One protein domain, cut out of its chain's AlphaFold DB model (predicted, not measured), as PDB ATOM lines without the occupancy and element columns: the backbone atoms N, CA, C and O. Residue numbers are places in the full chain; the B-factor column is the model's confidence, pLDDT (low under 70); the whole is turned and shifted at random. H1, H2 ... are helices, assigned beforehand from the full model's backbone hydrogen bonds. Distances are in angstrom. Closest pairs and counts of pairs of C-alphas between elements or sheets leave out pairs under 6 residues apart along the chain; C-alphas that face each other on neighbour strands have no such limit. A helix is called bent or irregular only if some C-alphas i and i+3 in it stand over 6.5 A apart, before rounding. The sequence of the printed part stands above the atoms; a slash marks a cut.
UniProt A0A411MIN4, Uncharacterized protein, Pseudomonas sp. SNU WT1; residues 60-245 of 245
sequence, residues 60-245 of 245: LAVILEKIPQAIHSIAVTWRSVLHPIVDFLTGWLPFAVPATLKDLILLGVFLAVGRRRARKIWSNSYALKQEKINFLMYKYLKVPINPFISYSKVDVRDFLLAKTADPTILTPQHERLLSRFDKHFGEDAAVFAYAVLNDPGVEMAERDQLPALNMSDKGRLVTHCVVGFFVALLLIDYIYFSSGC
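This is residues 60 to 245 of the 245 residues of an uncharacterized protein of Pseudomonas sp. SNU WT1 (UniProt A0A411MIN4). Helices H2 and H6 run side by side, H1 crosses one end, and H3 and bent H4 make a head at the other. The printed part has 186 residues with six named helices. It is all helix and extended, radius of gyration of the C-alphas 27.5 A, spans 80 by 47 by 32 A.

H1, residues 60 to 90, begins at C-alpha 60 (-49.391, 5.613, -24.948). H2 is 99 to 140, 60.3 A, H3 153 to 164, H5 200 to 207. H4, 172 to 198, assigned by hydrogen bonds as one helix, is bent, C-alphas 184 and 187 9.6 A apart. H6, 209 to 241, ends at (-32.342, 16.692, -31.732).

H2 and H6 touch, opposite ways at a shallow tilt of 6 degrees, closest C-alphas Ala 118 and Ser 216, 4.5 A. H1 and H6 touch, about perpendicular at 73 degrees. O i to N i+4 pairs stay within hydrogen-bond range throughout H6.

The printed part has no cut; H2 to H3 is a long link; 25 residues have pLDDT under 70, among them residues 60 to 71 and residues 238 to 245.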
ATOM      1  N   LEU A  60     -50.590   5.221 -25.704       52.72
ATOM      2  CA  LEU A  60     -49.391   5.613 -24.948       52.72
ATOM      3  C   LEU A  60     -48.208   6.006 -25.859       52.72
ATOM      4  O   LEU A  60     -47.438   6.901 -25.523       52.72
ATOM      5  N   ALA A  61     -48.115   5.390 -27.042       52.75
ATOM      6  CA  ALA A  61     -47.132   5.698 -28.079       52.75
ATOM      7  C   ALA A  61     -47.179   7.162 -28.563       52.75
ATOM      8  O   ALA A  61     -46.143   7.814 -28.636       52.75
ATOM      9  N   VAL A  62     -48.370   7.719 -28.805       56.53
ATOM     10  CA  VAL A  62     -48.535   9.111 -29.274       56.53
ATOM     11  C   VAL A  62     -48.139  10.112 -28.186       56.53
ATOM     12  O   VAL A  62     -47.571  11.160 -28.479       56.53
ATOM     13  N   ILE A  63     -48.395   9.789 -26.915       55.69
ATOM     14  CA  ILE A  63     -47.966  10.624 -25.781       55.69
ATOM     15  C   ILE A  63     -46.437  10.589 -25.655       55.69
ATOM     16  O   ILE A  63     -45.811  11.639 -25.512       55.69
ATOM     17  N   LEU A  64     -45.830   9.404 -25.769       54.44
ATOM     18  CA  LEU A  64     -44.376   9.235 -25.718       54.44
ATOM     19  C   LEU A  64     -43.657   9.969 -26.863       54.44
ATOM     20  O   LEU A  64     -42.609  10.560 -26.622       54.44
ATOM     21  N   GLU A  65     -44.233  10.023 -28.065       59.94
ATOM     22  CA  GLU A  65     -43.679  10.784 -29.200       59.94
ATOM     23  C   GLU A  65     -43.754  12.309 -29.018       59.94
ATOM     24  O   GLU A  65     -42.922  13.052 -29.548       59.94
ATOM     25  N   LYS A  66     -44.731  12.808 -28.255       63.41
ATOM     26  CA  LYS A  66     -44.925  14.250 -28.030       63.41
ATOM     27  C   LYS A  66     -44.015  14.826 -26.949       63.41
ATOM     28  O   LYS A  66     -43.734  16.025 -26.978       63.41
ATOM     29  N   ILE A  67     -43.516  13.995 -26.032       64.62
ATOM     30  CA  ILE A  67     -42.625  14.428 -24.947       64.62
ATOM     31  C   ILE A  67     -41.311  15.025 -25.494       64.62
ATOM     32  O   ILE A  67     -41.013  16.169 -25.147       64.62
ATOM     33  N   PRO A  68     -40.556  14.361 -26.396       64.31
ATOM     34  CA  PRO A  68     -39.350  14.943 -26.987       64.31
ATOM     35  C   PRO A  68     -39.613  16.259 -27.737       64.31
ATOM     36  O   PRO A  68     -38.836  17.201 -27.604       64.31
ATOM     37  N   GLN A  69     -40.733  16.369 -28.462       67.44
ATOM     38  CA  GLN A  69     -41.114  17.597 -29.181       67.44
ATOM     39  C   GLN A  69     -41.381  18.770 -28.225       67.44
ATOM     40  O   GLN A  69     -40.975  19.902 -28.493       67.44
ATOM     41  N   ALA A  70     -42.035  18.508 -27.091       67.88
ATOM     42  CA  ALA A  70     -42.262  19.515 -26.060       67.88
ATOM     43  C   ALA A  70     -40.943  19.975 -25.415       67.88
ATOM     44  O   ALA A  70     -40.725  21.177 -25.254       67.88
ATOM     45  N   ILE A  71     -40.041  19.037 -25.108       69.38
ATOM     46  CA  ILE A  71     -38.701  19.333 -24.574       69.38
ATOM     47  C   ILE A  71     -37.913  20.207 -25.559       69.38
ATOM     48  O   ILE A  71     -37.354  21.228 -25.154       69.38
ATOM     49  N   HIS A  72     -37.943  19.861 -26.847       73.88
ATOM     50  CA  HIS A  72     -37.287  20.631 -27.900       73.88
ATOM     51  C   HIS A  72     -37.830  22.060 -27.996       73.88
ATOM     52  O   HIS A  72     -37.064  23.021 -28.024       73.88
ATOM     53  N   SER A  73     -39.154  22.230 -27.955       74.06
ATOM     54  CA  SER A  73     -39.789  23.555 -27.972       74.06
ATOM     55  C   SER A  73     -39.347  24.431 -26.789       74.06
ATOM     56  O   SER A  73     -39.016  25.610 -26.964       74.06
ATOM     57  N   ILE A  74     -39.257  23.854 -25.585       73.56
ATOM     58  CA  ILE A  74     -38.757  24.552 -24.390       73.56
ATOM     59  C   ILE A  74     -37.283  24.942 -24.567       73.56
ATOM     60  O   ILE A  74     -36.914  26.079 -24.268       73.56
ATOM     61  N   ALA A  75     -36.446  24.040 -25.086       74.19
ATOM     62  CA  ALA A  75     -35.029  24.300 -25.327       74.19
ATOM     63  C   ALA A  75     -34.810  25.395 -26.385       74.19
ATOM     64  O   ALA A  75     -34.021  26.316 -26.171       74.19
ATOM     65  N   VAL A  76     -35.546  25.362 -27.498       76.25
ATOM     66  CA  VAL A  76     -35.500  26.408 -28.532       76.25
ATOM     67  C   VAL A  76     -35.936  27.750 -27.956       76.25
ATOM     68  O   VAL A  76     -35.269  28.756 -28.194       76.25
ATOM     69  N   THR A  77     -37.002  27.778 -27.155       76.19
ATOM     70  CA  THR A  77     -37.475  29.004 -26.497       76.19
ATOM     71  C   THR A  77     -36.423  29.554 -25.530       76.19
ATOM     72  O   THR A  77     -36.098  30.739 -25.586       76.19
ATOM     73  N   TRP A  78     -35.827  28.698 -24.695       81.69
ATOM     74  CA  TRP A  78     -34.726  29.055 -23.795       81.69
ATOM     75  C   TRP A  78     -33.566  29.715 -24.548       81.69
ATOM     76  O   TRP A  78     -33.145  30.822 -24.198       81.69
ATOM     77  N   ARG A  79     -33.084  29.075 -25.622       78.25
ATOM     78  CA  ARG A  79     -31.968  29.588 -26.428       78.25
ATOM     79  C   ARG A  79     -32.343  30.887 -27.134       78.25
ATOM     80  O   ARG A  79     -31.601  31.858 -27.036       78.25
ATOM     81  N   SER A  80     -33.514  30.940 -27.764       75.88
ATOM     82  CA  SER A  80     -33.981  32.111 -28.521       75.88
ATOM     83  C   SER A  80     -34.137  33.352 -27.645       75.88
ATOM     84  O   SER A  80     -33.871  34.462 -28.096       75.88
ATOM     85  N   VAL A  81     -34.543  33.179 -26.385       79.69
ATOM     86  CA  VAL A  81     -34.734  34.291 -25.446       79.69
ATOM     87  C   VAL A  81     -33.422  34.706 -24.777       79.69
ATOM     88  O   VAL A  81     -33.183  35.899 -24.590       79.69
ATOM     89  N   LEU A  82     -32.564  33.752 -24.396       82.31
ATOM     90  CA  LEU A  82     -31.424  34.033 -23.514       82.31
ATOM     91  C   LEU A  82     -30.061  34.076 -24.216       82.31
ATOM     92  O   LEU A  82     -29.188  34.818 -23.761       82.31
ATOM     93  N   HIS A  83     -29.844  33.344 -25.315       83.62
ATOM     94  CA  HIS A  83     -28.572  33.410 -26.055       83.62
ATOM     95  C   HIS A  83     -28.277  34.807 -26.606       83.62
ATOM     96  O   HIS A  83     -27.130  35.225 -26.450       83.62
ATOM     97  N   PRO A  84     -29.259  35.587 -27.116       85.50
ATOM     98  CA  PRO A  84     -29.002  36.960 -27.552       85.50
ATOM     99  C   PRO A  84     -28.409  37.855 -26.457       85.50
ATOM    100  O   PRO A  84     -27.631  38.758 -26.752       85.50
ATOM    101  N   ILE A  85     -28.728  37.598 -25.183       80.06
ATOM    102  CA  ILE A  85     -28.151  38.335 -24.049       80.06
ATOM    103  C   ILE A  85     -26.664  38.003 -23.912       80.06
ATOM    104  O   ILE A  85     -25.841  38.897 -23.721       80.06
ATOM    105  N   VAL A  86     -26.310  36.721 -24.021       79.31
ATOM    106  CA  VAL A  86     -24.909  36.286 -23.970       79.31
ATOM    107  C   VAL A  86     -24.148  36.823 -25.178       79.31
ATOM    108  O   VAL A  86     -23.053  37.348 -25.004       79.31
ATOM    109  N   ASP A  87     -24.740  36.774 -26.370       80.19
ATOM    110  CA  ASP A  87     -24.154  37.309 -27.603       80.19
ATOM    111  C   ASP A  87     -23.924  38.814 -27.528       80.19
ATOM    112  O   ASP A  87     -22.857  39.295 -27.890       80.19
ATOM    113  N   PHE A  88     -24.866  39.563 -26.961       84.81
ATOM    114  CA  PHE A  88     -24.667  40.983 -26.699       84.81
ATOM    115  C   PHE A  88     -23.485  41.235 -25.746       84.81
ATOM    116  O   PHE A  88     -22.651  42.101 -26.003       84.81
ATOM    117  N   LEU A  89     -23.379  40.465 -24.657       80.75
ATOM    118  CA  LEU A  89     -22.300  40.610 -23.671       80.75
ATOM    119  C   LEU A  89     -20.932  40.150 -24.191       80.75
ATOM    120  O   LEU A  89     -19.904  40.594 -23.679       80.75
ATOM    121  N   THR A  90     -20.916  39.258 -25.180       81.62
ATOM    122  CA  THR A  90     -19.704  38.641 -25.736       81.62
ATOM    123  C   THR A  90     -19.375  39.121 -27.145       81.62
ATOM    124  O   THR A  90     -18.339  38.745 -27.673       81.62
ATOM    125  N   GLY A  91     -20.173  40.019 -27.731       80.44
ATOM    126  CA  GLY A  91     -20.020  40.483 -29.116       80.44
ATOM    127  C   GLY A  91     -18.756  41.299 -29.407       80.44
ATOM    128  O   GLY A  91     -18.479  41.606 -30.560       80.44
ATOM    129  N   TRP A  92     -17.980  41.651 -28.381       84.81
ATOM    130  CA  TRP A  92     -16.644  42.240 -28.527       84.81
ATOM    131  C   TRP A  92     -15.538  41.183 -28.681       84.81
ATOM    132  O   TRP A  92     -14.402  41.538 -28.997       84.81
ATOM    133  N   LEU A  93     -15.835  39.902 -28.434       79.06
ATOM    134  CA  LEU A  93     -14.876  38.817 -28.613       79.06
ATOM    135  C   LEU A  93     -14.681  38.516 -30.107       79.06
ATOM    136  O   LEU A  93     -15.641  38.531 -30.875       79.06
ATOM    137  N   PRO A  94     -13.450  38.180 -30.531       76.25
ATOM    138  CA  PRO A  94     -13.143  37.884 -31.930       76.25
ATOM    139  C   PRO A  94     -13.628  36.494 -32.383       76.25
ATOM    140  O   PRO A  94     -13.340  36.081 -33.503       76.25
ATOM    141  N   PHE A  95     -14.329  35.750 -31.524       76.06
ATOM    142  CA  PHE A  95     -14.852  34.416 -31.802       76.06
ATOM    143  C   PHE A  95     -16.291  34.283 -31.301       76.06
ATOM    144  O   PHE A  95     -16.668  34.868 -30.285       76.06
ATOM    145  N   ALA A  96     -17.087  33.472 -31.998       73.81
ATOM    146  CA  ALA A  96     -18.442  33.147 -31.573       73.81
ATOM    147  C   ALA A  96     -18.407  32.162 -30.396       73.81
ATOM    148  O   ALA A  96     -17.738  31.129 -30.446       73.81
ATOM    149  N   VAL A  97     -19.150  32.468 -29.334       68.94
ATOM    150  CA  VAL A  97     -19.286  31.572 -28.182       68.94
ATOM    151  C   VAL A  97     -20.152  30.366 -28.584       68.94
ATOM    152  O   VAL A  97     -21.255  30.570 -29.097       68.94
ATOM    153  N   PRO A  98     -19.715  29.113 -28.350       73.56
ATOM    154  CA  PRO A  98     -20.526  27.932 -28.648       73.56
ATOM    155  C   PRO A  98     -21.848  27.914 -27.871       73.56
ATOM    156  O   PRO A  98     -21.887  28.294 -26.700       73.56
ATOM    157  N   ALA A  99     -22.922  27.413 -28.489       71.81
ATOM    158  CA  ALA A  99     -24.261  27.358 -27.885       71.81
ATOM    159  C   ALA A  99     -24.284  26.627 -26.527       71.81
ATOM    160  O   ALA A  99     -24.873  27.120 -25.566       71.81
ATOM    161  N   THR A 100     -23.563  25.510 -26.416       73.19
ATOM    162  CA  THR A 100     -23.416  24.741 -25.169       73.19
ATOM    163  C   THR A 100     -22.733  25.545 -24.062       73.19
ATOM    164  O   THR A 100     -23.134  25.477 -22.900       73.19
ATOM    165  N   LEU A 101     -21.732  26.359 -24.410       70.81
ATOM    166  CA  LEU A 101     -21.050  27.230 -23.455       70.81
ATOM    167  C   LEU A 101     -21.969  28.368 -22.986       70.81
ATOM    168  O   LEU A 101     -21.960  28.700 -21.801       70.81
ATOM    169  N   LYS A 102     -22.813  28.920 -23.871       76.56
ATOM    170  CA  LYS A 102     -23.841  29.905 -23.485       76.56
ATOM    171  C   LYS A 102     -24.842  29.307 -22.498       76.56
ATOM    172  O   LYS A 102     -25.143  29.947 -21.492       76.56
ATOM    173  N   ASP A 103     -25.303  28.080 -22.740       75.50
ATOM    174  CA  ASP A 103     -26.213  27.370 -21.834       75.50
ATOM    175  C   ASP A 103     -25.583  27.161 -20.447       75.50
ATOM    176  O   ASP A 103     -26.207  27.475 -19.431       75.50
ATOM    177  N   LEU A 104     -24.313  26.744 -20.382       75.00
ATOM    178  CA  LEU A 104     -23.573  26.614 -19.118       75.00
ATOM    179  C   LEU A 104     -23.437  27.947 -18.372       75.00
ATOM    180  O   LEU A 104     -23.659  28.003 -17.159       75.00
ATOM    181  N   ILE A 105     -23.099  29.028 -19.082       79.88
ATOM    182  CA  ILE A 105     -22.995  30.372 -18.499       79.88
ATOM    183  C   ILE A 105     -24.349  30.801 -17.922       79.88
ATOM    184  O   ILE A 105     -24.414  31.237 -16.772       79.88
ATOM    185  N   LEU A 106     -25.437  30.646 -18.681       82.50
ATOM    186  CA  LEU A 106     -26.783  31.038 -18.260       82.50
ATOM    187  C   LEU A 106     -27.259  30.250 -17.035       82.50
ATOM    188  O   LEU A 106     -27.750  30.850 -16.074       82.50
ATOM    189  N   LEU A 107     -27.055  28.931 -17.018       81.75
ATOM    190  CA  LEU A 107     -27.369  28.086 -15.864       81.75
ATOM    191  C   LEU A 107     -26.531  28.474 -14.637       81.75
ATOM    192  O   LEU A 107     -27.056  28.552 -13.523       81.75
ATOM    193  N   GLY A 108     -25.247  28.789 -14.833       78.19
ATOM    194  CA  GLY A 108     -24.360  29.285 -13.781       78.19
ATOM    195  C   GLY A 108     -24.831  30.616 -13.187       78.19
ATOM    196  O   GLY A 108     -24.884  30.767 -11.962       78.19
ATOM    197  N   VAL A 109     -25.241  31.568 -14.032       84.19
ATOM    198  CA  VAL A 109     -25.820  32.847 -13.592       84.19
ATOM    199  C   VAL A 109     -27.121  32.610 -12.829       84.19
ATOM    200  O   VAL A 109     -27.304  33.182 -11.752       84.19
ATOM    201  N   PHE A 110     -27.998  31.738 -13.323       83.44
ATOM    202  CA  PHE A 110     -29.255  31.412 -12.651       83.44
ATOM    203  C   PHE A 110     -29.017  30.808 -11.258       83.44
ATOM    204  O   PHE A 110     -29.599  31.274 -10.274       83.44
ATOM    205  N   LEU A 111     -28.085  29.853 -11.134       82.38
ATOM    206  CA  LEU A 111     -27.649  29.300  -9.845       82.38
ATOM    207  C   LEU A 111     -27.112  30.384  -8.909       82.38
ATOM    208  O   LEU A 111     -27.466  30.420  -7.729       82.38
ATOM    209  N   ALA A 112     -26.248  31.264  -9.415       80.81
ATOM    210  CA  ALA A 112     -25.645  32.327  -8.621       80.81
ATOM    211  C   ALA A 112     -26.703  33.310  -8.100       80.81
ATOM    212  O   ALA A 112     -26.698  33.650  -6.910       80.81
ATOM    213  N   VAL A 113     -27.642  33.723  -8.955       82.75
ATOM    214  CA  VAL A 113     -28.746  34.623  -8.598       82.75
ATOM    215  C   VAL A 113     -29.688  33.959  -7.595       82.75
ATOM    216  O   VAL A 113     -29.984  34.568  -6.565       82.75
ATOM    217  N   GLY A 114     -30.106  32.714  -7.832       75.31
ATOM    218  CA  GLY A 114     -30.979  31.975  -6.917       75.31
ATOM    219  C   GLY A 114     -30.338  31.775  -5.541       75.31
ATOM    220  O   GLY A 114     -30.928  32.131  -4.521       75.31
ATOM    221  N   ARG A 115     -29.062  31.358  -5.489       81.50
ATOM    222  CA  ARG A 115     -28.296  31.250  -4.232       81.50
ATOM    223  C   ARG A 115     -28.124  32.594  -3.526       81.50
ATOM    224  O   ARG A 115     -28.102  32.639  -2.297       81.50
ATOM    225  N   ARG A 116     -27.939  33.689  -4.269       82.19
ATOM    226  CA  ARG A 116     -27.832  35.034  -3.684       82.19
ATOM    227  C   ARG A 116     -29.160  35.472  -3.071       82.19
ATOM    228  O   ARG A 116     -29.151  36.010  -1.969       82.19
ATOM    229  N   ARG A 117     -30.285  35.224  -3.749       79.81
ATOM    230  CA  ARG A 117     -31.627  35.522  -3.224       79.81
ATOM    231  C   ARG A 117     -31.944  34.692  -1.982       79.81
ATOM    232  O   ARG A 117     -32.371  35.271  -0.992       79.81
ATOM    233  N   ALA A 118     -31.649  33.393  -2.000       79.75
ATOM    234  CA  ALA A 118     -31.821  32.515  -0.843       79.75
ATOM    235  C   ALA A 118     -31.037  33.025   0.380       79.75
ATOM    236  O   ALA A 118     -31.620  33.278   1.431       79.75
ATOM    237  N   ARG A 119     -29.740  33.320   0.203       83.12
ATOM    238  CA  ARG A 119     -28.890  33.878   1.270       83.12
ATOM    239  C   ARG A 119     -29.380  35.221   1.807       83.12
ATOM    240  O   ARG A 119     -29.159  35.507   2.980       83.12
ATOM    241  N   LYS A 120     -30.039  36.034   0.974       85.38
ATOM    242  CA  LYS A 120     -30.562  37.342   1.383       85.38
ATOM    243  C   LYS A 120     -31.600  37.221   2.503       85.38
ATOM    244  O   LYS A 120     -31.634  38.072   3.383       85.38
ATOM    245  N   ILE A 121     -32.420  36.168   2.485       84.06
ATOM    246  CA  ILE A 121     -33.450  35.923   3.509       84.06
ATOM    247  C   ILE A 121     -32.790  35.769   4.883       84.06
ATOM    248  O   ILE A 121     -33.141  36.470   5.827       84.06
ATOM    249  N   TRP A 122     -31.766  34.921   4.961       85.69
ATOM    250  CA  TRP A 122     -30.988  34.718   6.180       85.69
ATOM    251  C   TRP A 122     -30.215  35.975   6.596       85.69
ATOM    252  O   TRP A 122     -30.305  36.399   7.746       85.69
ATOM    253  N   SER A 123     -29.508  36.637   5.670       88.31
ATOM    254  CA  SER A 123     -28.738  37.843   6.012       88.31
ATOM    255  C   SER A 123     -29.617  38.982   6.530       88.31
ATOM    256  O   SER A 123     -29.198  39.724   7.413       88.31
ATOM    257  N   ASN A 124     -30.838  39.117   6.004       89.12
ATOM    258  CA  ASN A 124     -31.791  40.123   6.462       89.12
ATOM    259  C   ASN A 124     -32.240  39.869   7.907       89.12
ATOM    260  O   ASN A 124     -32.426  40.826   8.652       89.12
ATOM    261  N   SER A 125     -32.375  38.605   8.319       87.50
ATOM    262  CA  SER A 125     -32.743  38.277   9.701       87.50
ATOM    263  C   SER A 125     -31.636  38.681  10.688       87.50
ATOM    264  O   SER A 125     -31.916  39.251  11.742       87.50
ATOM    265  N   TYR A 126     -30.364  38.488  10.315       88.06
ATOM    266  CA  TYR A 126     -29.224  38.988  11.094       88.06
ATOM    267  C   TYR A 126     -29.171  40.508  11.139       88.06
ATOM    268  O   TYR A 126     -28.939  41.068  12.206       88.06
ATOM    269  N   ALA A 127     -29.398  41.170  10.003       89.19
ATOM    270  CA  ALA A 127     -29.417  42.626   9.939       89.19
ATOM    271  C   ALA A 127     -30.487  43.208  10.871       89.19
ATOM    272  O   ALA A 127     -30.193  44.129  11.621       89.19
ATOM    273  N   LEU A 128     -31.680  42.607  10.900       90.69
ATOM    274  CA  LEU A 128     -32.775  43.026  11.775       90.69
ATOM    275  C   LEU A 128     -32.441  42.830  13.261       90.69
ATOM    276  O   LEU A 128     -32.698  43.713  14.077       90.69
ATOM    277  N   LYS A 129     -31.819  41.703  13.633       91.81
ATOM    278  CA  LYS A 129     -31.321  41.497  15.005       91.81
ATOM    279  C   LYS A 129     -30.259  42.538  15.371       91.81
ATOM    280  O   LYS A 129     -30.324  43.120  16.452       91.81
ATOM    281  N   GLN A 130     -29.308  42.793  14.474       92.00
ATOM    282  CA  GLN A 130     -28.241  43.765  14.701       92.00
ATOM    283  C   GLN A 130     -28.775  45.196  14.805       92.00
ATOM    284  O   GLN A 130     -28.294  45.961  15.630       92.00
ATOM    285  N   GLU A 131     -29.780  45.555  14.010       91.50
ATOM    286  CA  GLU A 131     -30.439  46.860  14.056       91.50
ATOM    287  C   GLU A 131     -31.058  47.124  15.432       91.50
ATOM    288  O   GLU A 131     -30.826  48.183  16.014       91.50
ATOM    289  N   LYS A 132     -31.752  46.133  16.008       92.25
ATOM    290  CA  LYS A 132     -32.314  46.242  17.364       92.25
ATOM    291  C   LYS A 132     -31.232  46.403  18.430       92.25
ATOM    292  O   LYS A 132     -31.354  47.257  19.305       92.25
ATOM    293  N   ILE A 133     -30.146  45.632  18.337       92.12
ATOM    294  CA  ILE A 133     -29.013  45.767  19.265       92.12
ATOM    295  C   ILE A 133     -28.351  47.140  19.112       92.12
ATOM    296  O   ILE A 133     -28.051  47.780  20.113       92.12
ATOM    297  N   ASN A 134     -28.163  47.624  17.884       90.44
ATOM    298  CA  ASN A 134     -27.580  48.938  17.619       90.44
ATOM    299  C   ASN A 134     -28.464  50.065  18.168       90.44
ATOM    300  O   ASN A 134     -27.943  51.024  18.728       90.44
ATOM    301  N   PHE A 135     -29.789  49.943  18.058       91.12
ATOM    302  CA  PHE A 135     -30.722  50.897  18.653       91.12
ATOM    303  C   PHE A 135     -30.544  50.991  20.175       91.12
ATOM    304  O   PHE A 135     -30.415  52.090  20.715       91.12
ATOM    305  N   LEU A 136     -30.453  49.846  20.864       90.88
ATOM    306  CA  LEU A 136     -30.142  49.817  22.296       90.88
ATOM    307  C   LEU A 136     -28.751  50.393  22.572       90.88
ATOM    308  O   LEU A 136     -28.594  51.212  23.467       90.88
ATOM    309  N   MET A 137     -27.755  50.023  21.773       90.62
ATOM    310  CA  MET A 137     -26.376  50.486  21.904       90.62
ATOM    311  C   MET A 137     -26.286  52.018  21.899       90.62
ATOM    312  O   MET A 137     -25.659  52.588  22.789       90.62
ATOM    313  N   TYR A 138     -26.960  52.693  20.961       88.31
ATOM    314  CA  TYR A 138     -26.966  54.158  20.877       88.31
ATOM    315  C   TYR A 138     -27.540  54.846  22.119       88.31
ATOM    316  O   TYR A 138     -27.144  55.969  22.417       88.31
ATOM    317  N   LYS A 139     -28.431  54.185  22.865       89.69
ATOM    318  CA  LYS A 139     -29.001  54.727  24.106       89.69
ATOM    319  C   LYS A 139     -27.990  54.767  25.258       89.69
ATOM    320  O   LYS A 139     -28.094  55.639  26.114       89.69
ATOM    321  N   TYR A 140     -27.042  53.829  25.288       89.31
ATOM    322  CA  TYR A 140     -26.086  53.660  26.393       89.31
ATOM    323  C   TYR A 140     -24.650  54.070  26.031       89.31
ATOM    324  O   TYR A 140     -23.766  54.045  26.885       89.31
ATOM    325  N   LEU A 141     -24.402  54.446  24.775       90.31
ATOM    326  CA  LEU A 141     -23.104  54.910  24.291       90.31
ATOM    327  C   LEU A 141     -22.621  56.138  25.078       90.31
ATOM    328  O   LEU A 141     -23.336  57.136  25.171       90.31
ATOM    329  N   LYS A 142     -21.376  56.111  25.562       87.31
ATOM    330  CA  LYS A 142     -20.716  57.286  26.164       87.31
ATOM    331  C   LYS A 142     -19.736  57.975  25.227       87.31
ATOM    332  O   LYS A 142     -19.459  59.160  25.382       87.31
ATOM    333  N   VAL A 143     -19.218  57.238  24.251       83.75
ATOM    334  CA  VAL A 143     -18.212  57.716  23.300       83.75
ATOM    335  C   VAL A 143     -18.755  57.532  21.888       83.75
ATOM    336  O   VAL A 143     -19.337  56.484  21.622       83.75
ATOM    337  N   PRO A 144     -18.571  58.488  20.959       74.62
ATOM    338  CA  PRO A 144     -18.905  58.266  19.558       74.62
ATOM    339  C   PRO A 144     -18.105  57.078  19.015       74.62
ATOM    340  O   PRO A 144     -16.873  57.070  19.018       74.62
ATOM    341  N   ILE A 145     -18.824  56.053  18.568       71.56
ATOM    342  CA  ILE A 145     -18.241  54.816  18.056       71.56
ATOM    343  C   ILE A 145     -18.123  54.883  16.527       71.56
ATOM    344  O   ILE A 145     -18.964  55.456  15.838       71.56
ATOM    345  N   ASN A 146     -17.065  54.271  15.989       70.69
ATOM    346  CA  ASN A 146     -16.893  54.080  14.551       70.69
ATOM    347  C   ASN A 146     -18.029  53.187  13.993       70.69
ATOM    348  O   ASN A 146     -18.259  52.123  14.570       70.69
ATOM    349  N   PRO A 147     -18.693  53.529  12.869       63.12
ATOM    350  CA  PRO A 147     -19.786  52.740  12.274       63.12
ATOM    351  C   PRO A 147     -19.491  51.249  12.022       63.12
ATOM    352  O   PRO A 147     -20.418  50.481  11.785       63.12
ATOM    353  N   PHE A 148     -18.226  50.822  12.071       65.56
ATOM    354  CA  PHE A 148     -17.825  49.422  11.902       65.56
ATOM    355  C   PHE A 148     -17.848  48.576  13.184       65.56
ATOM    356  O   PHE A 148     -17.581  47.378  13.113       65.56
ATOM    357  N   ILE A 149     -18.122  49.158  14.355       78.19
ATOM    358  CA  ILE A 149     -18.190  48.396  15.606       78.19
ATOM    359  C   ILE A 149     -19.633  47.950  15.839       78.19
ATOM    360  O   ILE A 149     -20.541  48.765  15.972       78.19
ATOM    361  N   SER A 150     -19.821  46.636  15.918       83.62
ATOM    362  CA  SER A 150     -21.096  45.987  16.214       83.62
ATOM    363  C   SER A 150     -20.939  45.041  17.396       83.62
ATOM    364  O   SER A 150     -19.932  44.336  17.486       83.62
ATOM    365  N   TYR A 151     -21.955  44.978  18.252       89.62
ATOM    366  CA  TYR A 151     -22.035  44.001  19.335       89.62
ATOM    367  C   TYR A 151     -23.094  42.953  19.036       89.62
ATOM    368  O   TYR A 151     -24.166  43.275  18.524       89.62
ATOM    369  N   SER A 152     -22.799  41.708  19.387       90.56
ATOM    370  CA  SER A 152     -23.749  40.605  19.342       90.56
ATOM    371  C   SER A 152     -24.292  40.280  20.736       90.56
ATOM    372  O   SER A 152     -23.706  40.626  21.761       90.56
ATOM    373  N   LYS A 153     -25.406  39.541  20.782       91.50
ATOM    374  CA  LYS A 153     -25.957  39.008  22.039       91.50
ATOM    375  C   LYS A 153     -24.955  38.102  22.776       91.50
ATOM    376  O   LYS A 153     -24.962  38.053  24.002       91.50
ATOM    377  N   VAL A 154     -24.083  37.416  22.029       91.44
ATOM    378  CA  VAL A 154     -23.007  36.578  22.580       91.44
ATOM    379  C   VAL A 154     -21.948  37.449  23.250       91.44
ATOM    380  O   VAL A 154     -21.668  37.221  24.417       91.44
ATOM    381  N   ASP A 155     -21.465  38.501  22.580       92.56
ATOM    382  CA  ASP A 155     -20.489  39.436  23.170       92.56
ATOM    383  C   ASP A 155     -20.996  40.023  24.490       92.56
ATOM    384  O   ASP A 155     -20.256  40.151  25.459       92.56
ATOM    385  N   VAL A 156     -22.281  40.373  24.531       93.00
ATOM    386  CA  VAL A 156     -22.929  40.932  25.716       93.00
ATOM    387  C   VAL A 156     -23.011  39.920  26.863       93.00
ATOM    388  O   VAL A 156     -22.735  40.257  28.016       93.00
ATOM    389  N   ARG A 157     -23.386  38.675  26.562       93.50
ATOM    390  CA  ARG A 157     -23.425  37.595  27.553       93.50
ATOM    391  C   ARG A 157     -22.026  37.292  28.080       93.50
ATOM    392  O   ARG A 157     -21.838  37.206  29.288       93.50
ATOM    393  N   ASP A 158     -21.062  37.155  27.180       92.94
ATOM    394  CA  ASP A 158     -19.686  36.810  27.514       92.94
ATOM    395  C   ASP A 158     -19.025  37.941  28.317       92.94
ATOM    396  O   ASP A 158     -18.246  37.673  29.227       92.94
ATOM    397  N   PHE A 159     -19.406  39.199  28.070       94.25
ATOM    398  CA  PHE A 159     -19.025  40.335  28.905       94.25
ATOM    399  C   PHE A 159     -19.534  40.188  30.346       94.25
ATOM    400  O   PHE A 159     -18.750  40.348  31.279       94.25
ATOM    401  N   LEU A 160     -20.819  39.869  30.546       93.12
ATOM    402  CA  LEU A 160     -21.374  39.698  31.895       93.12
ATOM    403  C   LEU A 160     -20.715  38.533  32.637       93.12
ATOM    404  O   LEU A 160     -20.402  38.678  33.814       93.12
ATOM    405  N   LEU A 161     -20.475  37.416  31.943       91.69
ATOM    406  CA  LEU A 161     -19.779  36.260  32.508       91.69
ATOM    407  C   LEU A 161     -18.329  36.597  32.868       91.69
ATOM    408  O   LEU A 161     -17.877  36.257  33.954       91.69
ATOM    409  N   ALA A 162     -17.608  37.300  31.992       91.50
ATOM    410  CA  ALA A 162     -16.232  37.714  32.250       91.50
ATOM    411  C   ALA A 162     -16.129  38.726  33.396       91.50
ATOM    412  O   ALA A 162     -15.168  38.697  34.155       91.50
ATOM    413  N   LYS A 163     -17.120  39.613  33.545       89.94
ATOM    414  CA  LYS A 163     -17.138  40.629  34.604       89.94
ATOM    415  C   LYS A 163     -17.255  40.010  36.000       89.94
ATOM    416  O   LYS A 163     -16.770  40.602  36.960       89.94
ATOM    417  N   THR A 164     -17.918  38.861  36.122       87.44
ATOM    418  CA  THR A 164     -18.129  38.160  37.400       87.44
ATOM    419  C   THR A 164     -17.207  36.958  37.602       87.44
ATOM    420  O   THR A 164     -17.228  36.361  38.677       87.44
ATOM    421  N   ALA A 165     -16.426  36.581  36.589       86.88
ATOM    422  CA  ALA A 165     -15.510  35.452  36.652       86.88
ATOM    423  C   ALA A 165     -14.236  35.772  37.447       86.88
ATOM    424  O   ALA A 165     -13.812  36.924  37.559       86.88
ATOM    425  N   ASP A 166     -13.609  34.718  37.971       86.69
ATOM    426  CA  ASP A 166     -12.305  34.807  38.621       86.69
ATOM    427  C   ASP A 166     -11.246  35.309  37.613       86.69
ATOM    428  O   ASP A 166     -11.103  34.705  36.539       86.69
ATOM    429  N   PRO A 167     -10.481  36.373  37.939       83.38
ATOM    430  CA  PRO A 167      -9.437  36.915  37.071       83.38
ATOM    431  C   PRO A 167      -8.413  35.879  36.600       83.38
ATOM    432  O   PRO A 167      -7.864  36.016  35.512       83.38
ATOM    433  N   THR A 168      -8.168  34.828  37.385       85.75
ATOM    434  CA  THR A 168      -7.193  33.775  37.065       85.75
ATOM    435  C   THR A 168      -7.614  32.873  35.901       85.75
ATOM    436  O   THR A 168      -6.771  32.206  35.304       85.75
ATOM    437  N   ILE A 169      -8.905  32.862  35.555       86.50
ATOM    438  CA  ILE A 169      -9.492  32.013  34.505       86.50
ATOM    439  C   ILE A 169      -9.783  32.834  33.235       86.50
ATOM    440  O   ILE A 169     -10.080  32.283  32.171       86.50
ATOM    441  N   LEU A 170      -9.684  34.164  33.310       86.94
ATOM    442  CA  LEU A 170      -9.949  35.040  32.178       86.94
ATOM    443  C   LEU A 170      -8.891  34.862  31.088       86.94
ATOM    444  O   LEU A 170      -7.688  34.983  31.300       86.94
ATOM    445  N   THR A 171      -9.362  34.601  29.871       89.88
ATOM    446  CA  THR A 171      -8.486  34.600  28.697       89.88
ATOM    447  C   THR A 171      -8.238  36.034  28.208       89.88
ATOM    448  O   THR A 171      -9.095  36.905  28.396       89.88
ATOM    449  N   PRO A 172      -7.157  36.284  27.446       90.75
ATOM    450  CA  PRO A 172      -6.891  37.603  26.860       90.75
ATOM    451  C   PRO A 172      -8.028  38.143  25.974       90.75
ATOM    452  O   PRO A 172      -8.137  39.346  25.734       90.75
ATOM    453  N   GLN A 173      -8.887  37.265  25.443       88.75
ATOM    454  CA  GLN A 173     -10.069  37.674  24.681       88.75
ATOM    455  C   GLN A 173     -11.138  38.303  25.582       88.75
ATOM    456  O   GLN A 173     -11.723  39.318  25.201       88.75
ATOM    457  N   HIS A 174     -11.352  37.748  26.778       91.19
ATOM    458  CA  HIS A 174     -12.280  38.295  27.765       91.19
ATOM    459  C   HIS A 174     -11.798  39.649  28.290       91.19
ATOM    460  O   HIS A 174     -12.584  40.589  28.354       91.19
ATOM    461  N   GLU A 175     -10.502  39.802  28.561       89.88
ATOM    462  CA  GLU A 175      -9.924  41.087  28.980       89.88
ATOM    463  C   GLU A 175     -10.126  42.180  27.921       89.88
ATOM    464  O   GLU A 175     -10.557  43.295  28.224       89.88
ATOM    465  N   ARG A 176      -9.896  41.856  26.640       90.81
ATOM    466  CA  ARG A 176     -10.174  42.776  25.523       90.81
ATOM    467  C   ARG A 176     -11.660  43.099  25.396       90.81
ATOM    468  O   ARG A 176     -12.010  44.212  25.004       90.81
ATOM    469  N   LEU A 177     -12.541  42.140  25.662       92.06
ATOM    470  CA  LEU A 177     -13.985  42.353  25.658       92.06
ATOM    471  C   LEU A 177     -14.391  43.317  26.779       92.06
ATOM    472  O   LEU A 177     -15.041  44.317  26.484       92.06
ATOM    473  N   LEU A 178     -13.933  43.075  28.010       92.69
ATOM    474  CA  LEU A 178     -14.154  43.943  29.169       92.69
ATOM    475  C   LEU A 178     -13.660  45.366  28.898       92.69
ATOM    476  O   LEU A 178     -14.435  46.311  29.009       92.69
ATOM    477  N   SER A 179     -12.416  45.510  28.431       91.81
ATOM    478  CA  SER A 179     -11.829  46.811  28.091       91.81
ATOM    479  C   SER A 179     -12.620  47.551  27.003       91.81
ATOM    480  O   SER A 179     -12.838  48.756  27.108       91.81
ATOM    481  N   ARG A 180     -13.104  46.851  25.965       91.38
ATOM    482  CA  ARG A 180     -13.945  47.471  24.924       91.38
ATOM    483  C   ARG A 180     -15.289  47.945  25.466       91.38
ATOM    484  O   ARG A 180     -15.747  49.008  25.057       91.38
ATOM    485  N   PHE A 181     -15.938  47.154  26.317       92.31
ATOM    486  CA  PHE A 181     -17.220  47.529  26.911       92.31
ATOM    487  C   PHE A 181     -17.061  48.725  27.850       92.31
ATOM    488  O   PHE A 181     -17.810  49.691  27.727       92.31
ATOM    489  N   ASP A 182     -16.043  48.707  28.708       90.75
ATOM    490  CA  ASP A 182     -15.736  49.813  29.615       90.75
ATOM    491  C   ASP A 182     -15.413  51.102  28.844       90.75
ATOM    492  O   ASP A 182     -15.995  52.153  29.089       90.75
ATOM    493  N   LYS A 183     -14.603  51.008  27.783       90.44
ATOM    494  CA  LYS A 183     -14.286  52.158  26.926       90.44
ATOM    495  C   LYS A 183     -15.517  52.795  26.269       90.44
ATOM    496  O   LYS A 183     -15.539  54.007  26.072       90.44
ATOM    497  N   HIS A 184     -16.493  51.998  25.837       89.94
ATOM    498  CA  HIS A 184     -17.616  52.492  25.033       89.94
ATOM    499  C   HIS A 184     -18.857  52.857  25.855       89.94
ATOM    500  O   HIS A 184     -19.595  53.767  25.462       89.94
ATOM    501  N   PHE A 185     -19.080  52.177  26.979       91.31
ATOM    502  CA  PHE A 185     -20.277  52.329  27.810       91.31
ATOM    503  C   PHE A 185     -19.961  52.753  29.254       91.31
ATOM    504  O   PHE A 185     -20.851  53.253  29.940       91.31
ATOM    505  N   GLY A 186     -18.718  52.588  29.724       89.94
ATOM    506  CA  GLY A 186     -18.306  52.890  31.097       89.94
ATOM    507  C   GLY A 186     -19.169  52.167  32.129       89.94
ATOM    508  O   GLY A 186     -19.452  50.973  32.011       89.94
ATOM    509  N   GLU A 187     -19.663  52.921  33.110       89.75
ATOM    510  CA  GLU A 187     -20.535  52.415  34.180       89.75
ATOM    511  C   GLU A 187     -21.839  51.783  33.654       89.75
ATOM    512  O   GLU A 187     -22.337  50.809  34.227       89.75
ATOM    513  N   ASP A 188     -22.345  52.251  32.506       91.81
ATOM    514  CA  ASP A 188     -23.579  51.746  31.894       91.81
ATOM    515  C   ASP A 188     -23.388  50.413  31.147       91.81
ATOM    516  O   ASP A 188     -24.366  49.829  30.676       91.81
ATOM    517  N   ALA A 189     -22.164  49.875  31.058       91.50
ATOM    518  CA  ALA A 189     -21.871  48.644  30.315       91.50
ATOM    519  C   ALA A 189     -22.728  47.448  30.766       91.50
ATOM    520  O   ALA A 189     -23.223  46.682  29.939       91.50
ATOM    521  N   ALA A 190     -22.941  47.300  32.077       92.88
ATOM    522  CA  ALA A 190     -23.789  46.235  32.616       92.88
ATOM    523  C   ALA A 190     -25.275  46.478  32.322       92.88
ATOM    524  O   ALA A 190     -25.995  45.539  31.992       92.88
ATOM    525  N   VAL A 191     -25.729  47.732  32.389       93.44
ATOM    526  CA  VAL A 191     -27.123  48.099  32.105       93.44
ATOM    527  C   VAL A 191     -27.447  47.856  30.632       93.44
ATOM    528  O   VAL A 191     -28.465  47.238  30.326       93.44
ATOM    529  N   PHE A 192     -26.551  48.255  29.725       93.69
ATOM    530  CA  PHE A 192     -26.626  47.917  28.304       93.69
ATOM    531  C   PHE A 192     -26.699  46.403  28.099       93.69
ATOM    532  O   PHE A 192     -27.545  45.916  27.347       93.69
ATOM    533  N   ALA A 193     -25.842  45.656  28.794       93.56
ATOM    534  CA  ALA A 193     -25.780  44.220  28.632       93.56
ATOM    535  C   ALA A 193     -27.092  43.522  29.025       93.56
ATOM    536  O   ALA A 193     -27.642  42.733  28.253       93.56
ATOM    537  N   TYR A 194     -27.651  43.868  30.184       94.88
ATOM    538  CA  TYR A 194     -28.960  43.365  30.594       94.88
ATOM    539  C   TYR A 194     -30.087  43.841  29.672       94.88
ATOM    540  O   TYR A 194     -30.986  43.056  29.377       94.88
ATOM    541  N   ALA A 195     -30.033  45.080  29.175       93.56
ATOM    542  CA  ALA A 195     -31.023  45.593  28.234       93.56
ATOM    543  C   ALA A 195     -31.051  44.769  26.940       93.56
ATOM    544  O   ALA A 195     -32.124  44.382  26.498       93.56
ATOM    545  N   VAL A 196     -29.895  44.427  26.363       94.00
ATOM    546  CA  VAL A 196     -29.827  43.595  25.146       94.00
ATOM    547  C   VAL A 196     -30.302  42.163  25.393       94.00
ATOM    548  O   VAL A 196     -30.953  41.577  24.527       94.00
ATOM    549  N   LEU A 197     -29.976  41.574  26.548       93.44
ATOM    550  CA  LEU A 197     -30.364  40.194  26.855       93.44
ATOM    551  C   LEU A 197     -31.860  40.041  27.138       93.44
ATOM    552  O   LEU A 197     -32.419  39.005  26.779       93.44
ATOM    553  N   ASN A 198     -32.479  41.060  27.736       93.88
ATOM    554  CA  ASN A 198     -33.885  41.054  28.140       93.88
ATOM    555  C   ASN A 198     -34.812  41.777  27.148       93.88
ATOM    556  O   ASN A 198     -36.011  41.871  27.402       93.88
ATOM    557  N   ASP A 199     -34.289  42.314  26.040       94.06
ATOM    558  CA  ASP A 199     -35.119  42.999  25.054       94.06
ATOM    559  C   ASP A 199     -35.985  41.989  24.273       94.06
ATOM    560  O   ASP A 199     -35.448  41.123  23.564       94.06
ATOM    561  N   PRO A 200     -37.327  42.104  24.336       91.25
ATOM    562  CA  PRO A 200     -38.221  41.182  23.641       91.25
ATOM    563  C   PRO A 200     -38.056  41.283  22.121       91.25
ATOM    564  O   PRO A 200     -38.224  40.298  21.402       91.25
ATOM    565  N   GLY A 201     -37.676  42.453  21.603       89.94
ATOM    566  CA  GLY A 201     -37.402  42.649  20.191       89.94
ATOM    567  C   GLY A 201     -36.187  41.845  19.721       89.94
ATOM    568  O   GLY A 201     -36.261  41.211  18.661       89.94
ATOM    569  N   VAL A 202     -35.089  41.863  20.475       91.38
ATOM    570  CA  VAL A 202     -33.876  41.081  20.198       91.38
ATOM    571  C   VAL A 202     -34.171  39.584  20.295       91.38
ATOM    572  O   VAL A 202     -33.721  38.827  19.435       91.38
ATOM    573  N   GLU A 203     -34.957  39.150  21.282       91.50
ATOM    574  CA  GLU A 203     -35.339  37.742  21.435       91.50
ATOM    575  C   GLU A 203     -36.220  37.244  20.281       91.50
ATOM    576  O   GLU A 203     -35.938  36.196  19.701       91.50
ATOM    577  N   MET A 204     -37.244  38.006  19.887       90.06
ATOM    578  CA  MET A 204     -38.072  37.660  18.726       90.06
ATOM    579  C   MET A 204     -37.231  37.574  17.446       90.06
ATOM    580  O   MET A 204     -37.328  36.596  16.712       90.06
ATOM    581  N   ALA A 205     -36.337  38.545  17.224       90.12
ATOM    582  CA  ALA A 205     -35.454  38.546  16.058       90.12
ATOM    583  C   ALA A 205     -34.491  37.346  16.043       90.12
ATOM    584  O   ALA A 205     -34.142  36.855  14.973       90.12
ATOM    585  N   GLU A 206     -34.060  36.872  17.215       89.94
ATOM    586  CA  GLU A 206     -33.252  35.660  17.369       89.94
ATOM    587  C   GLU A 206     -34.047  34.385  17.058       89.94
ATOM    588  O   GLU A 206     -33.553  33.519  16.332       89.94
ATOM    589  N   ARG A 207     -35.292  34.286  17.539       90.19
ATOM    590  CA  ARG A 207     -36.184  33.157  17.228       90.19
ATOM    591  C   ARG A 207     -36.474  33.054  15.733       90.19
ATOM    592  O   ARG A 207     -36.501  31.946  15.207       90.19
ATOM    593  N   ASP A 208     -36.599  34.186  15.044       89.12
ATOM    594  CA  ASP A 208     -36.847  34.244  13.598       89.12
ATOM    595  C   ASP A 208     -35.624  33.874  12.741       89.12
ATOM    596  O   ASP A 208     -35.762  33.637  11.537       89.12
ATOM    597  N   GLN A 209     -34.423  33.762  13.327       89.44
ATOM    598  CA  GLN A 209     -33.237  33.353  12.571       89.44
ATOM    599  C   GLN A 209     -33.392  31.916  12.068       89.44
ATOM    600  O   GLN A 209     -33.326  31.692  10.861       89.44
ATOM    601  N   LEU A 210     -33.647  30.938  12.940       89.19
ATOM    602  CA  LEU A 210     -33.708  29.528  12.531       89.19
ATOM    603  C   LEU A 210     -34.758  29.257  11.422       89.19
ATOM    604  O   LEU A 210     -34.419  28.594  10.437       89.19
ATOM    605  N   PRO A 211     -35.990  29.805  11.486       90.75
ATOM    606  CA  PRO A 211     -36.931  29.768  10.366       90.75
ATOM    607  C   PRO A 211     -36.382  30.398   9.079       90.75
ATOM    608  O   PRO A 211     -36.541  29.816   8.004       90.75
ATOM    609  N   ALA A 212     -35.702  31.546   9.166       87.44
ATOM    610  CA  ALA A 212     -35.087  32.197   8.011       87.44
ATOM    611  C   ALA A 212     -33.957  31.355   7.390       87.44
ATOM    612  O   ALA A 212     -33.824  31.336   6.162       87.44
ATOM    613  N   LEU A 213     -33.184  30.614   8.197       88.00
ATOM    614  CA  LEU A 213     -32.188  29.654   7.702       88.00
ATOM    615  C   LEU A 213     -32.867  28.545   6.913       88.00
ATOM    616  O   LEU A 213     -32.523  28.307   5.759       88.00
ATOM    617  N   ASN A 214     -33.890  27.931   7.509       89.44
ATOM    618  CA  ASN A 214     -34.652  26.859   6.881       89.44
ATOM    619  C   ASN A 214     -35.284  27.319   5.560       89.44
ATOM    620  O   ASN A 214     -35.290  26.573   4.582       89.44
ATOM    621  N   MET A 215     -35.799  28.550   5.495       85.69
ATOM    622  CA  MET A 215     -36.311  29.131   4.250       85.69
ATOM    623  C   MET A 215     -35.205  29.379   3.219       85.69
ATOM    624  O   MET A 215     -35.401  29.081   2.040       85.69
ATOM    625  N   SER A 216     -34.043  29.884   3.641       86.19
ATOM    626  CA  SER A 216     -32.869  30.038   2.773       86.19
ATOM    627  C   SER A 216     -32.421  28.687   2.201       86.19
ATOM    628  O   SER A 216     -32.202  28.569   0.995       86.19
ATOM    629  N   ASP A 217     -32.349  27.645   3.026       87.12
ATOM    630  CA  ASP A 217     -31.935  26.308   2.600       87.12
ATOM    631  C   ASP A 217     -32.953  25.663   1.658       87.12
ATOM    632  O   ASP A 217     -32.571  25.129   0.614       87.12
ATOM    633  N   LYS A 218     -34.255  25.808   1.936       86.25
ATOM    634  CA  LYS A 218     -35.322  25.410   1.002       86.25
ATOM    635  C   LYS A 218     -35.213  26.158  -0.327       86.25
ATOM    636  O   LYS A 218     -35.258  25.532  -1.382       86.25
ATOM    637  N   GLY A 219     -35.008  27.475  -0.301       79.94
ATOM    638  CA  GLY A 219     -34.827  28.281  -1.512       79.94
ATOM    639  C   GLY A 219     -33.595  27.862  -2.320       79.94
ATOM    640  O   GLY A 219     -33.635  27.792  -3.552       79.94
ATOM    641  N   ARG A 220     -32.504  27.505  -1.632       82.06
ATOM    642  CA  ARG A 220     -31.312  26.929  -2.254       82.06
ATOM    643  C   ARG A 220     -31.646  25.591  -2.907       82.06
ATOM    644  O   ARG A 220     -31.297  25.426  -4.072       82.06
ATOM    645  N   LEU A 221     -32.311  24.672  -2.209       82.62
ATOM    646  CA  LEU A 221     -32.697  23.365  -2.747       82.62
ATOM    647  C   LEU A 221     -33.554  23.515  -4.009       82.62
ATOM    648  O   LEU A 221     -33.194  22.973  -5.047       82.62
ATOM    649  N   VAL A 222     -34.607  24.338  -3.952       82.44
ATOM    650  CA  VAL A 222     -35.481  24.626  -5.102       82.44
ATOM    651  C   VAL A 222     -34.675  25.152  -6.288       82.44
ATOM    652  O   VAL A 222     -34.838  24.662  -7.400       82.44
ATOM    653  N   THR A 223     -33.742  26.084  -6.056       80.69
ATOM    654  CA  THR A 223     -32.864  26.600  -7.122       80.69
ATOM    655  C   THR A 223     -32.059  25.476  -7.786       80.69
ATOM    656  O   THR A 223     -31.936  25.457  -9.008       80.69
ATOM    657  N   HIS A 224     -31.514  24.533  -7.007       79.12
ATOM    658  CA  HIS A 224     -30.750  23.410  -7.563       79.12
ATOM    659  C   HIS A 224     -31.649  22.432  -8.319       79.12
ATOM    660  O   HIS A 224     -31.262  22.000  -9.399       79.12
ATOM    661  N   CYS A 225     -32.840  22.122  -7.800       79.44
ATOM    662  CA  CYS A 225     -33.794  21.241  -8.474       79.44
ATOM    663  C   CYS A 225     -34.245  21.819  -9.818       79.44
ATOM    664  O   CYS A 225     -34.228  21.110 -10.819       79.44
ATOM    665  N   VAL A 226     -34.584  23.112  -9.862       80.38
ATOM    666  CA  VAL A 226     -34.979  23.794 -11.103       80.38
ATOM    667  C   VAL A 226     -33.835  23.771 -12.116       80.38
ATOM    668  O   VAL A 226     -34.041  23.401 -13.266       80.38
ATOM    669  N   VAL A 227     -32.611  24.099 -11.699       82.12
ATOM    670  CA  VAL A 227     -31.453  24.068 -12.604       82.12
ATOM    671  C   VAL A 227     -31.153  22.653 -13.084       82.12
ATOM    672  O   VAL A 227     -30.912  22.466 -14.270       82.12
ATOM    673  N   GLY A 228     -31.208  21.656 -12.200       76.75
ATOM    674  CA  GLY A 228     -31.025  20.251 -12.563       76.75
ATOM    675  C   GLY A 228     -32.063  19.774 -13.580       76.75
ATOM    676  O   GLY A 228     -31.709  19.097 -14.540       76.75
ATOM    677  N   PHE A 229     -33.319  20.197 -13.424       80.44
ATOM    678  CA  PHE A 229     -34.381  19.939 -14.393       80.44
ATOM    679  C   PHE A 229     -34.067  20.555 -15.764       80.44
ATOM    680  O   PHE A 229     -34.120  19.853 -16.770       80.44
ATOM    681  N   PHE A 230     -33.654  21.827 -15.820       79.50
ATOM    682  CA  PHE A 230     -33.256  22.467 -17.083       79.50
ATOM    683  C   PHE A 230     -32.015  21.825 -17.716       79.50
ATOM    684  O   PHE A 230     -31.976  21.664 -18.930       79.50
ATOM    685  N   VAL A 231     -31.025  21.413 -16.919       81.44
ATOM    686  CA  VAL A 231     -29.858  20.661 -17.413       81.44
ATOM    687  C   VAL A 231     -30.303  19.357 -18.066       81.44
ATOM    688  O   VAL A 231     -29.881  19.070 -19.182       81.44
ATOM    689  N   ALA A 232     -31.171  18.587 -17.405       74.38
ATOM    690  CA  ALA A 232     -31.687  17.336 -17.951       74.38
ATOM    691  C   ALA A 232     -32.467  17.567 -19.254       74.38
ATOM    692  O   ALA A 232     -32.232  16.860 -20.230       74.38
ATOM    693  N   LEU A 233     -33.329  18.588 -19.305       78.62
ATOM    694  CA  LEU A 233     -34.066  18.957 -20.518       78.62
ATOM    695  C   LEU A 233     -33.136  19.326 -21.677       78.62
ATOM    696  O   LEU A 233     -33.303  18.808 -22.777       78.62
ATOM    697  N   LEU A 234     -32.149  20.194 -21.436       76.56
ATOM    698  CA  LEU A 234     -31.195  20.620 -22.465       76.56
ATOM    699  C   LEU A 234     -30.309  19.463 -22.938       76.56
ATOM    700  O   LEU A 234     -29.938  19.417 -24.107       76.56
ATOM    701  N   LEU A 235     -29.987  18.521 -22.050       69.62
ATOM    702  CA  LEU A 235     -29.208  17.331 -22.381       69.62
ATOM    703  C   LEU A 235     -30.027  16.328 -23.207       69.62
ATOM    704  O   LEU A 235     -29.508  15.793 -24.181       69.62
ATOM    705  N   ILE A 236     -31.305  16.121 -22.874       68.44
ATOM    706  CA  ILE A 236     -32.234  15.325 -23.692       68.44
ATOM    707  C   ILE A 236     -32.383  15.965 -25.076       68.44
ATOM    708  O   ILE A 236     -32.236  15.282 -26.083       68.44
ATOM    709  N   ASP A 237     -32.602  17.278 -25.141       70.81
ATOM    710  CA  ASP A 237     -32.682  18.007 -26.408       70.81
ATOM    711  C   ASP A 237     -31.401  17.853 -27.248       70.81
ATOM    712  O   ASP A 237     -31.464  17.552 -28.439       70.81
ATOM    713  N   TYR A 238     -30.229  17.971 -26.618       65.31
ATOM    714  CA  TYR A 238     -28.948  17.778 -27.292       65.31
ATOM    715  C   TYR A 238     -28.784  16.351 -27.842       65.31
ATOM    716  O   TYR A 238     -28.406  16.176 -28.999       65.31
ATOM    717  N   ILE A 239     -29.110  15.326 -27.049       66.94
ATOM    718  CA  ILE A 239     -28.969  13.920 -27.457       66.94
ATOM    719  C   ILE A 239     -29.937  13.550 -28.581       66.94
ATOM    720  O   ILE A 239     -29.540  12.809 -29.476       66.94
ATOM    721  N   TYR A 240     -31.182  14.027 -28.536       62.62
ATOM    722  CA  TYR A 240     -32.233  13.590 -29.461       62.62
ATOM    723  C   TYR A 240     -32.366  14.452 -30.718       62.62
ATOM    724  O   TYR A 240     -32.762  13.931 -31.755       62.62
ATOM    725  N   PHE A 241     -32.061  15.751 -30.642       60.09
ATOM    726  CA  PHE A 241     -32.342  16.692 -31.732       60.09
ATOM    727  C   PHE A 241     -31.105  17.422 -32.265       60.09
ATOM    728  O   PHE A 241     -31.139  17.901 -33.393       60.09
ATOM    729  N   SER A 242     -30.001  17.495 -31.512       50.84
ATOM    730  CA  SER A 242     -28.757  18.131 -31.987       50.84
ATOM    731  C   SER A 242     -27.772  17.156 -32.643       50.84
ATOM    732  O   SER A 242     -26.813  17.608 -33.262       50.84
ATOM    733  N   SER A 243     -27.967  15.847 -32.493       41.62
ATOM    734  CA  SER A 243     -27.100  14.782 -33.025       41.62
ATOM    735  C   SER A 243     -27.527  14.270 -34.412       41.62
ATOM    736  O   SER A 243     -26.854  13.410 -34.974       41.62
ATOM    737  N   GLY A 244     -28.637  14.788 -34.953       33.81
ATOM    738  CA  GLY A 244     -29.242  14.370 -36.225       33.81
ATOM    739  C   GLY A 244     -29.188  15.400 -37.361       33.81
ATOM    740  O   GLY A 244     -29.909  15.220 -38.339       33.81
ATOM    741  N   CYS A 245     -28.374  16.456 -37.238       32.47
ATOM    742  CA  CYS A 245     -28.086  17.421 -38.308       32.47
ATOM    743  C   CYS A 245     -26.618  17.337 -38.728       32.47
ATOM    744  O   CYS A 245     -25.757  17.334 -37.818       32.47
TER     745      CYS A 245